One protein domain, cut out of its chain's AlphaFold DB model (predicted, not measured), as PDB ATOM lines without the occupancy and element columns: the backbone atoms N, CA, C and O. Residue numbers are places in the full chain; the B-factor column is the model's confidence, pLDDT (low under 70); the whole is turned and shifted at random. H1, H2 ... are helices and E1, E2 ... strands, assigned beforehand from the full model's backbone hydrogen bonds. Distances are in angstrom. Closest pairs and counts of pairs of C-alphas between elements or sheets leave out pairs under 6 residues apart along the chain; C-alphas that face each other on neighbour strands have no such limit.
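AT A GLANCE: This is residues 10 to 83 of the 86 residues of an uncharacterized protein of Rhodobacteraceae bacterium CG2_30_10_405 (UniProt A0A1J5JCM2). A small antiparallel sheet of three strands, E1, E2 and E3, is covered on one face by one long helix, H2, which runs over E2 and E3, while the short helix H1 only grazes the sheet. Between E3 and H2 the chain makes a long loop, residues 41 to 65, which reaches out to His 45 and folds back to pair briefly with E3 at residues 59 to 60. The printed part has 74 residues, with two named helices and three named strands in the order H1, E1, E2, E3, H2; the sheet's order is E1, E2, E3 and the class is mixed, helices and strands. The whole is compact, with a radius of gyration of the C-alphas of 12.4 A, yet elongated in outline, spanning 36 by 21 by 19 A.

HOW THE PARTS SIT: H1, residues 10 to 14, is only just on the sheet, with 5 pairs of C-alphas within 10 A, and only grazes it with residues 11 to 12. A tight link leads to E1, residues 18 to 23, an edge strand. E1 and the inner strand E2, residues 26 to 30, form a hairpin, antiparallel at 159 degrees, with N 20 and O 28 at 2.8 A. E2 and the edge strand E3, residues 36 to 40, form a second hairpin, antiparallel at 160 degrees, with N 37 and O 29 at 2.9 A. The three strands make a meander, each the antiparallel neighbour of the one before. H2, residues 66 to 81, is on one face of this sheet, giving two layers, a helix layer and a sheet layer, at a height over the sheet of 9.1 A. H2 lies over E2 and E3, and it only just runs along the strands, at 27 degrees to E3 on the local plane. The closest C-alphas of E3 and H2 are those of Trp 38 and Ala 72, 6.3 A apart. H1 and H2 are close but not clearly touching; their closest C-alphas, those of Leu 12 and Asp 68, are 7.1 A apart. In H1 and H2 every O i to N i+4 pair is within hydrogen-bond range.

IN THESE COORDINATES: H1 begins at C-alpha 10, (53.927, 135.561, 33.222). E1 measures 15.7 A from first to last C-alpha, E2 13.3 A and E3 13.5 A. H2 measures 22.9 A and ends at C-alpha 81, (54.565, 108.325, 42.723).

THE WHOLE: The C-alphas of Gly 33 and His 45, the two farthest apart, are 36.6 A from each other. The printed part has no cut, and the link from E3 to H2 is long, with 25 residues. The mean pLDDT of the printed part is 77.3; residue 44, residues 47 to 57 and residues 61 to 67 are under 70.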
ATOM      1  N   ALA A  10      53.565 134.146  33.226       86.75
ATOM      2  CA  ALA A  10      53.927 135.561  33.222       86.75
ATOM      3  C   ALA A  10      54.490 135.980  34.585       86.75
ATOM      4  O   ALA A  10      55.565 136.577  34.652       86.75
ATOM      5  N   TYR A  11      53.817 135.576  35.666       88.62
ATOM      6  CA  TYR A  11      54.275 135.824  37.025       88.62
ATOM      7  C   TYR A  11      55.640 135.184  37.290       88.62
ATOM      8  O   TYR A  11      56.542 135.860  37.766       88.62
ATOM      9  N   LEU A  12      55.845 133.915  36.927       86.06
ATOM     10  CA  LEU A  12      57.086 133.178  37.213       86.06
ATOM     11  C   LEU A  12      58.343 133.865  36.644       86.06
ATOM     12  O   LEU A  12      59.388 133.927  37.306       86.06
ATOM     13  N   ARG A  13      58.224 134.479  35.457       83.69
ATOM     14  CA  ARG A  13      59.308 135.258  34.831       83.69
ATOM     15  C   ARG A  13      59.679 136.481  35.666       83.69
ATOM     16  O   ARG A  13      60.856 136.678  35.958       83.69
ATOM     17  N   ALA A  14      58.678 137.254  36.081       87.44
ATOM     18  CA  ALA A  14      58.855 138.522  36.787       87.44
ATOM     19  C   ALA A  14      58.825 138.396  38.320       87.44
ATOM     20  O   ALA A  14      58.962 139.398  39.014       87.44
ATOM     21  N   ALA A  15      58.646 137.183  38.856       88.88
ATOM     22  CA  ALA A  15      58.473 136.970  40.287       88.88
ATOM     23  C   ALA A  15      59.655 137.576  41.061       88.88
ATOM     24  O   ALA A  15      60.804 137.319  40.669       88.88
ATOM     25  N   PRO A  16      59.402 138.345  42.135       91.88
ATOM     26  CA  PRO A  16      60.466 138.926  42.941       91.88
ATOM     27  C   PRO A  16      61.210 137.846  43.735       91.88
ATOM     28  O   PRO A  16      60.763 136.701  43.845       91.88
ATOM     29  N   VAL A  17      62.359 138.200  44.305       93.56
ATOM     30  CA  VAL A  17      63.080 137.333  45.249       93.56
ATOM     31  C   VAL A  17      62.164 137.014  46.434       93.56
ATOM     32  O   VAL A  17      61.473 137.894  46.945       93.56
ATOM     33  N   GLY A  18      62.126 135.751  46.862       92.81
ATOM     34  CA  GLY A  18      61.270 135.320  47.968       92.81
ATOM     35  C   GLY A  18      60.557 133.992  47.734       92.81
ATOM     36  O   GLY A  18      60.944 133.188  46.885       92.81
ATOM     37  N   LYS A  19      59.531 133.739  48.554       92.75
ATOM     38  CA  LYS A  19      58.734 132.504  48.548       92.75
ATOM     39  C   LYS A  19      57.344 132.790  47.989       92.75
ATOM     40  O   LYS A  19      56.617 133.594  48.564       92.75
ATOM     41  N   HIS A  20      56.962 132.067  46.945       92.06
ATOM     42  CA  HIS A  20      55.703 132.238  46.221       92.06
ATOM     43  C   HIS A  20      54.894 130.950  46.280       92.06
ATOM     44  O   HIS A  20      55.402 129.887  45.930       92.06
ATOM     45  N   CYS A  21      53.655 131.025  46.760       91.81
ATOM     46  CA  CYS A  21      52.779 129.863  46.892       91.81
ATOM     47  C   CYS A  21      52.028 129.616  45.581       91.81
ATOM     48  O   CYS A  21      51.312 130.500  45.115       91.81
ATOM     49  N   ASP A  22      52.149 128.408  45.036       89.44
ATOM     50  CA  ASP A  22      51.442 127.989  43.820       89.44
ATOM     51  C   ASP A  22      50.188 127.149  44.112       89.44
ATOM     52  O   ASP A  22      49.348 126.919  43.245       89.44
ATOM     53  N   GLY A  23      49.995 126.763  45.376       89.12
ATOM     54  CA  GLY A  23      48.848 125.974  45.819       89.12
ATOM     55  C   GLY A  23      49.188 124.511  46.099       89.12
ATOM     56  O   GLY A  23      50.286 124.061  45.807       89.12
ATOM     57  N   ALA A  24      48.270 123.788  46.755       84.44
ATOM     58  CA  ALA A  24      48.457 122.390  47.198       84.44
ATOM     59  C   ALA A  24      49.819 122.087  47.867       84.44
ATOM     60  O   ALA A  24      50.428 121.043  47.666       84.44
ATOM     61  N   GLY A  25      50.342 123.042  48.642       84.75
ATOM     62  CA  GLY A  25      51.638 122.888  49.301       84.75
ATOM     63  C   GLY A  25      52.855 123.054  48.384       84.75
ATOM     64  O   GLY A  25      53.968 122.917  48.884       84.75
ATOM     65  N   LEU A  26      52.688 123.386  47.100       88.19
ATOM     66  CA  LEU A  26      53.766 123.705  46.165       88.19
ATOM     67  C   LEU A  26      54.178 125.181  46.273       88.19
ATOM     68  O   LEU A  26      53.341 126.087  46.330       88.19
ATOM     69  N   TRP A  27      55.487 125.418  46.319       90.25
ATOM     70  CA  TRP A  27      56.087 126.740  46.468       90.25
ATOM     71  C   TRP A  27      57.260 126.925  45.515       90.25
ATOM     72  O   TRP A  27      58.101 126.037  45.390       90.25
ATOM     73  N   LEU A  28      57.378 128.119  44.942       90.31
ATOM     74  CA  LEU A  28      58.585 128.593  44.279       90.31
ATOM     75  C   LEU A  28      59.419 129.416  45.266       90.31
ATOM     76  O   LEU A  28      58.933 130.376  45.861       90.31
ATOM     77  N   ILE A  29      60.694 129.076  45.409       91.31
ATOM     78  CA  ILE A  29      61.688 129.857  46.146       91.31
ATOM     79  C   ILE A  29      62.629 130.496  45.127       91.31
ATOM     80  O   ILE A  29      63.438 129.799  44.514       91.31
ATOM     81  N   LYS A  30      62.537 131.814  44.955       90.25
ATOM     82  CA  LYS A  30      63.399 132.593  44.060       90.25
ATOM     83  C   LYS A  30      64.505 133.264  44.868       90.25
ATOM     84  O   LYS A  30      64.227 133.896  45.887       90.25
ATOM     85  N   ARG A  31      65.754 133.065  44.448       88.00
ATOM     86  CA  ARG A  31      66.963 133.565  45.116       88.00
ATOM     87  C   ARG A  31      67.464 134.828  44.428       88.00
ATOM     88  O   ARG A  31      67.183 135.045  43.253       88.00
ATOM     89  N   ASP A  32      68.257 135.601  45.158       85.94
ATOM     90  CA  ASP A  32      68.790 136.892  44.717       85.94
ATOM     91  C   ASP A  32      69.608 136.803  43.411       85.94
ATOM     92  O   ASP A  32      69.436 137.601  42.500       85.94
ATOM     93  N   GLY A  33      70.377 135.723  43.224       80.38
ATOM     94  CA  GLY A  33      71.134 135.458  41.989       80.38
ATOM     95  C   GLY A  33      70.314 134.963  40.783       80.38
ATOM     96  O   GLY A  33      70.884 134.411  39.846       80.38
ATOM     97  N   GLY A  34      68.980 135.060  40.810       78.06
ATOM     98  CA  GLY A  34      68.089 134.624  39.721       78.06
ATOM     99  C   GLY A  34      67.804 133.115  39.661       78.06
ATOM    100  O   GLY A  34      66.910 132.683  38.924       78.06
ATOM    101  N   GLY A  35      68.511 132.317  40.463       85.25
ATOM    102  CA  GLY A  35      68.235 130.896  40.648       85.25
ATOM    103  C   GLY A  35      66.915 130.652  41.382       85.25
ATOM    104  O   GLY A  35      66.489 131.440  42.227       85.25
ATOM    105  N   ALA A  36      66.286 129.518  41.101       88.12
ATOM    106  CA  ALA A  36      64.995 129.151  41.667       88.12
ATOM    107  C   ALA A  36      64.961 127.698  42.136       88.12
ATOM    108  O   ALA A  36      65.761 126.861  41.719       88.12
ATOM    109  N   GLN A  37      64.047 127.401  43.050       87.94
ATOM    110  CA  GLN A  37      63.782 126.048  43.516       87.94
ATOM    111  C   GLN A  37      62.288 125.873  43.739       87.94
ATOM    112  O   GLN A  37      61.683 126.641  44.486       87.94
ATOM    113  N   TRP A  38      61.716 124.839  43.136       87.38
ATOM    114  CA  TRP A  38      60.373 124.390  43.482       87.38
ATOM    115  C   TRP A  38      60.421 123.490  44.707       87.38
ATOM    116  O   TRP A  38      61.380 122.753  44.899       87.38
ATOM    117  N   VAL A  39      59.417 123.587  45.570       84.94
ATOM    118  CA  VAL A  39      59.355 122.847  46.827       84.94
ATOM    119  C   VAL A  39      57.932 122.413  47.092       84.94
ATOM    120  O   VAL A  39      57.056 123.262  47.249       84.94
ATOM    121  N   LEU A  40      57.722 121.109  47.234       84.62
ATOM    122  CA  LEU A  40      56.466 120.586  47.752       84.62
ATOM    123  C   LEU A  40      56.521 120.418  49.273       84.62
ATOM    124  O   LEU A  40      57.487 119.909  49.837       84.62
ATOM    125  N   ARG A  41      55.457 120.846  49.946       80.06
ATOM    126  CA  ARG A  41      55.200 120.634  51.368       80.06
ATOM    127  C   ARG A  41      53.931 119.807  51.505       80.06
ATOM    128  O   ARG A  41      52.838 120.365  51.516       80.06
ATOM    129  N   ALA A  42      54.101 118.500  51.631       74.56
ATOM    130  CA  ALA A  42      53.007 117.546  51.740       74.56
ATOM    131  C   ALA A  42      53.112 116.719  53.028       74.56
ATOM    132  O   ALA A  42      54.161 116.668  53.683       74.56
ATOM    133  N   THR A  43      52.001 116.094  53.403       70.69
ATOM    134  CA  THR A  43      51.954 115.072  54.454       70.69
ATOM    135  C   THR A  43      51.880 113.699  53.806       70.69
ATOM    136  O   THR A  43      51.307 113.559  52.736       70.69
ATOM    137  N   VAL A  44      52.439 112.686  54.458       69.12
ATOM    138  CA  VAL A  44      52.254 111.288  54.043       69.12
ATOM    139  C   VAL A  44      51.458 110.612  55.147       69.12
ATOM    140  O   VAL A  44      51.916 110.596  56.296       69.12
ATOM    141  N   HIS A  45      50.260 110.117  54.832       73.25
ATOM    142  CA  HIS A  45      49.374 109.444  55.789       73.25
ATOM    143  C   HIS A  45      49.081 110.295  57.037       73.25
ATOM    144  O   HIS A  45      49.228 109.849  58.176       73.25
ATOM    145  N   GLY A  46      48.756 111.576  56.828       70.56
ATOM    146  CA  GLY A  46      48.418 112.515  57.904       70.56
ATOM    147  C   GLY A  46      49.582 112.909  58.826       70.56
ATOM    148  O   GLY A  46      49.391 113.692  59.755       70.56
ATOM    149  N   ARG A  47      50.806 112.419  58.582       67.19
ATOM    150  CA  ARG A  47      51.993 112.784  59.367       67.19
ATOM    151  C   ARG A  47      52.858 113.779  58.609       67.19
ATOM    152  O   ARG A  47      53.371 113.505  57.521       67.19
ATOM    153  N   ARG A  48      53.092 114.935  59.232       61.16
ATOM    154  CA  ARG A  48      54.111 115.893  58.797       61.16
ATOM    155  C   ARG A  48      55.478 115.353  59.200       61.16
ATOM    156  O   ARG A  48      55.832 115.354  60.374       61.16
ATOM    157  N   ARG A  49      56.246 114.861  58.235       58.19
ATOM    158  CA  ARG A  49      57.600 114.358  58.487       58.19
ATOM    159  C   ARG A  49      58.615 115.517  58.434       58.19
ATOM    160  O   ARG A  49      58.437 116.478  57.688       58.19
ATOM    161  N   GLY A  50      59.638 115.456  59.291       49.97
ATOM    162  CA  GLY A  50      60.504 116.579  59.683       49.97
ATOM    163  C   GLY A  50      61.254 117.313  58.558       49.97
ATOM    164  O   GLY A  50      61.580 116.757  57.513       49.97
ATOM    165  N   ALA A  51      61.555 118.584  58.842       50.44
ATOM    166  CA  ALA A  51      61.909 119.702  57.957       50.44
ATOM    167  C   ALA A  51      63.028 119.527  56.901       50.44
ATOM    168  O   ALA A  51      63.210 120.440  56.100       50.44
ATOM    169  N   LYS A  52      63.773 118.417  56.873       47.50
ATOM    170  CA  LYS A  52      64.909 118.208  55.949       47.50
ATOM    171  C   LYS A  52      64.721 117.066  54.941       47.50
ATOM    172  O   LYS A  52      65.540 116.943  54.042       47.50
ATOM    173  N   LEU A  53      63.669 116.252  55.055       44.47
ATOM    174  CA  LEU A  53      63.569 114.985  54.309       44.47
ATOM    175  C   LEU A  53      62.588 114.968  53.128       44.47
ATOM    176  O   LEU A  53      62.524 113.961  52.438       44.47
ATOM    177  N   TRP A  54      61.856 116.054  52.849       53.06
ATOM    178  CA  TRP A  54      60.763 116.017  51.853       53.06
ATOM    179  C   TRP A  54      60.710 117.211  50.914       53.06
ATOM    180  O   TRP A  54      59.666 117.517  50.344       53.06
ATOM    181  N   GLN A  55      61.837 117.887  50.723       57.06
ATOM    182  CA  GLN A  55      61.948 118.865  49.652       57.06
ATOM    183  C   GLN A  55      62.093 118.096  48.329       57.06
ATOM    184  O   GLN A  55      63.200 117.929  47.830       57.06
ATOM    185  N   ILE A  56      60.985 117.590  47.766       60.44
ATOM    186  CA  ILE A  56      60.985 117.275  46.333       60.44
ATOM    187  C   ILE A  56      61.195 118.616  45.652       60.44
ATOM    188  O   ILE A  56      60.369 119.527  45.779       60.44
ATOM    189  N   ALA A  57      62.360 118.751  45.035       65.56
ATOM    190  CA  ALA A  57      62.810 120.016  44.527       65.56
ATOM    191  C   ALA A  57      63.479 119.862  43.177       65.56
ATOM    192  O   ALA A  57      64.508 119.205  43.057       65.56
ATOM    193  N   GLU A  58      62.920 120.555  42.195       74.25
ATOM    194  CA  GLU A  58      63.630 120.858  40.965       74.25
ATOM    195  C   GLU A  58      64.338 122.202  41.169       74.25
ATOM    196  O   GLU A  58      63.701 123.223  41.464       74.25
ATOM    197  N   ILE A  59      65.667 122.195  41.061       77.25
ATOM    198  CA  ILE A  59      66.491 123.402  41.130       77.25
ATOM    199  C   ILE A  59      66.724 123.886  39.707       77.25
ATOM    200  O   ILE A  59      67.214 123.141  38.861       77.25
ATOM    201  N   LEU A  60      66.406 125.151  39.457       70.88
ATOM    202  CA  LEU A  60      66.641 125.787  38.172       70.88
ATOM    203  C   LEU A  60      67.733 126.853  38.322       70.88
ATOM    204  O   LEU A  60      67.623 127.716  39.201       70.88
ATOM    205  N   PRO A  61      68.770 126.839  37.464       65.69
ATOM    206  CA  PRO A  61      69.829 127.848  37.499       65.69
ATOM    207  C   PRO A  61      69.300 129.253  37.167       65.69
ATOM    208  O   PRO A  61      69.836 130.237  37.666       65.69
ATOM    209  N   LYS A  62      68.210 129.345  36.391       65.69
ATOM    210  CA  LYS A  62      67.394 130.551  36.189       65.69
ATOM    211  C   LYS A  62      65.916 130.179  36.094       65.69
ATOM    212  O   LYS A  62      65.583 129.212  35.412       65.69
ATOM    213  N   ALA A  63      65.050 130.958  36.743       62.19
ATOM    214  CA  ALA A  63      63.601 130.858  36.560       62.19
ATOM    215  C   ALA A  63      63.193 131.421  35.188       62.19
ATOM    216  O   ALA A  63      63.454 132.592  34.895       62.19
ATOM    217  N   GLN A  64      62.563 130.605  34.342       64.56
ATOM    218  CA  GLN A  64      62.113 131.000  33.011       64.56
ATOM    219  C   GLN A  64      60.755 130.371  32.621       64.56
ATOM    220  O   GLN A  64      60.681 129.424  31.833       64.56
ATOM    221  N   GLY A  65      59.647 130.952  33.091       67.88
ATOM    222  CA  GLY A  65      58.298 130.795  32.516       67.88
ATOM    223  C   GLY A  65      57.876 129.338  32.265       67.88
ATOM    224  O   GLY A  65      57.690 128.580  33.206       67.88
ATOM    225  N   ARG A  66      57.755 128.920  30.990       65.19
ATOM    226  CA  ARG A  66      57.336 127.548  30.608       65.19
ATOM    227  C   ARG A  66      58.228 126.434  31.176       65.19
ATOM    228  O   ARG A  66      57.747 125.324  31.375       65.19
ATOM    229  N   ARG A  67      59.522 126.693  31.414       66.25
ATOM    230  CA  ARG A  67      60.414 125.713  32.065       66.25
ATOM    231  C   ARG A  67      60.092 125.567  33.552       66.25
ATOM    232  O   ARG A  67      60.200 124.466  34.080       66.25
ATOM    233  N   ASP A  68      59.647 126.646  34.190       73.44
ATOM    234  CA  ASP A  68      59.264 126.650  35.602       73.44
ATOM    235  C   ASP A  68      57.962 125.865  35.812       73.44
ATOM    236  O   ASP A  68      57.877 125.081  36.749       73.44
ATOM    237  N   GLU A  69      56.990 126.000  34.904       75.06
ATOM    238  CA  GLU A  69      55.746 125.212  34.927       75.06
ATOM    239  C   GLU A  69      56.012 123.710  34.739       75.06
ATOM    240  O   GLU A  69      55.459 122.870  35.449       75.06
ATOM    241  N   GLN A  70      56.912 123.342  33.819       81.88
ATOM    242  CA  GLN A  70      57.309 121.941  33.641       81.88
ATOM    243  C   GLN A  70      58.022 121.387  34.881       81.88
ATOM    244  O   GLN A  70      57.778 120.245  35.269       81.88
ATOM    245  N   ALA A  71      58.880 122.190  35.516       81.88
ATOM    246  CA  ALA A  71      59.542 121.831  36.765       81.88
ATOM    247  C   ALA A  71      58.535 121.604  37.906       81.88
ATOM    248  O   ALA A  71      58.617 120.586  38.594       81.88
ATOM    249  N   ALA A  72      57.543 122.487  38.052       79.94
ATOM    250  CA  ALA A  72      56.426 122.309  38.980       79.94
ATOM    251  C   ALA A  72      55.680 120.986  38.725       79.94
ATOM    252  O   ALA A  72      55.482 120.188  39.644       79.94
ATOM    253  N   GLY A  73      55.359 120.692  37.461       82.12
ATOM    254  CA  GLY A  73      54.709 119.439  37.073       82.12
ATOM    255  C   GLY A  73      55.529 118.185  37.400       82.12
ATOM    256  O   GLY A  73      54.964 117.177  37.826       82.12
ATOM    257  N   LYS A  74      56.861 118.224  37.252       84.12
ATOM    258  CA  LYS A  74      57.739 117.102  37.641       84.12
ATOM    259  C   LYS A  74      57.700 116.840  39.144       84.12
ATOM    260  O   LYS A  74      57.593 115.685  39.551       84.12
ATOM    261  N   VAL A  75      57.768 117.901  39.950       79.31
ATOM    262  CA  VAL A  75      57.718 117.808  41.415       79.31
ATOM    263  C   VAL A  75      56.412 117.151  41.866       79.31
ATOM    264  O   VAL A  75      56.439 116.232  42.683       79.31
ATOM    265  N   LEU A  76      55.279 117.561  41.288       80.50
ATOM    266  CA  LEU A  76      53.967 116.985  41.598       80.50
ATOM    267  C   LEU A  76      53.863 115.509  41.190       80.50
ATOM    268  O   LEU A  76      53.483 114.678  42.011       80.50
ATOM    269  N   LYS A  77      54.298 115.146  39.977       83.06
ATOM    270  CA  LYS A  77      54.304 113.741  39.523       83.06
ATOM    271  C   LYS A  77      55.180 112.840  40.390       83.06
ATOM    272  O   LYS A  77      54.848 111.682  40.639       83.06
ATOM    273  N   GLN A  78      56.324 113.348  40.845       78.44
ATOM    274  CA  GLN A  78      57.184 112.605  41.762       78.44
ATOM    275  C   GLN A  78      56.507 112.412  43.125       78.44
ATOM    276  O   GLN A  78      56.662 111.355  43.732       78.44
ATOM    277  N   ALA A  79      55.734 113.393  43.587       74.81
ATOM    278  CA  ALA A  79      54.972 113.286  44.823       74.81
ATOM    279  C   ALA A  79      53.824 112.270  44.722       74.81
ATOM    280  O   ALA A  79      53.657 111.457  45.626       74.81
ATOM    281  N   GLU A  80      53.096 112.245  43.605       80.06
ATOM    282  CA  GLU A  80      52.081 111.216  43.328       80.06
ATOM    283  C   GLU A  80      52.688 109.809  43.371       80.06
ATOM    284  O   GLU A  80      52.173 108.925  44.053       80.06
ATOM    285  N   ARG A  81      53.840 109.609  42.709       79.00
ATOM    286  CA  ARG A  81      54.565 108.325  42.723       79.00
ATOM    287  C   ARG A  81      54.939 107.879  44.136       79.00
ATOM    288  O   ARG A  81      54.954 106.687  44.419       79.00
ATOM    289  N   LEU A  82      55.285 108.829  44.993       74.94
ATOM    290  CA  LEU A  82      55.702 108.577  46.369       74.94
ATOM    291  C   LEU A  82      54.526 108.580  47.363       74.94
ATOM    292  O   LEU A  82      54.768 108.562  48.567       74.94
ATOM    293  N   GLN A  83      53.280 108.575  46.871       73.06
ATOM    294  CA  GLN A  83      52.055 108.485  47.674       73.06
ATOM    295  C   GLN A  83      51.915 109.616  48.709       73.06
ATOM    296  O   GLN A  83      51.496 109.396  49.845       73.06
TER     297      GLN A  83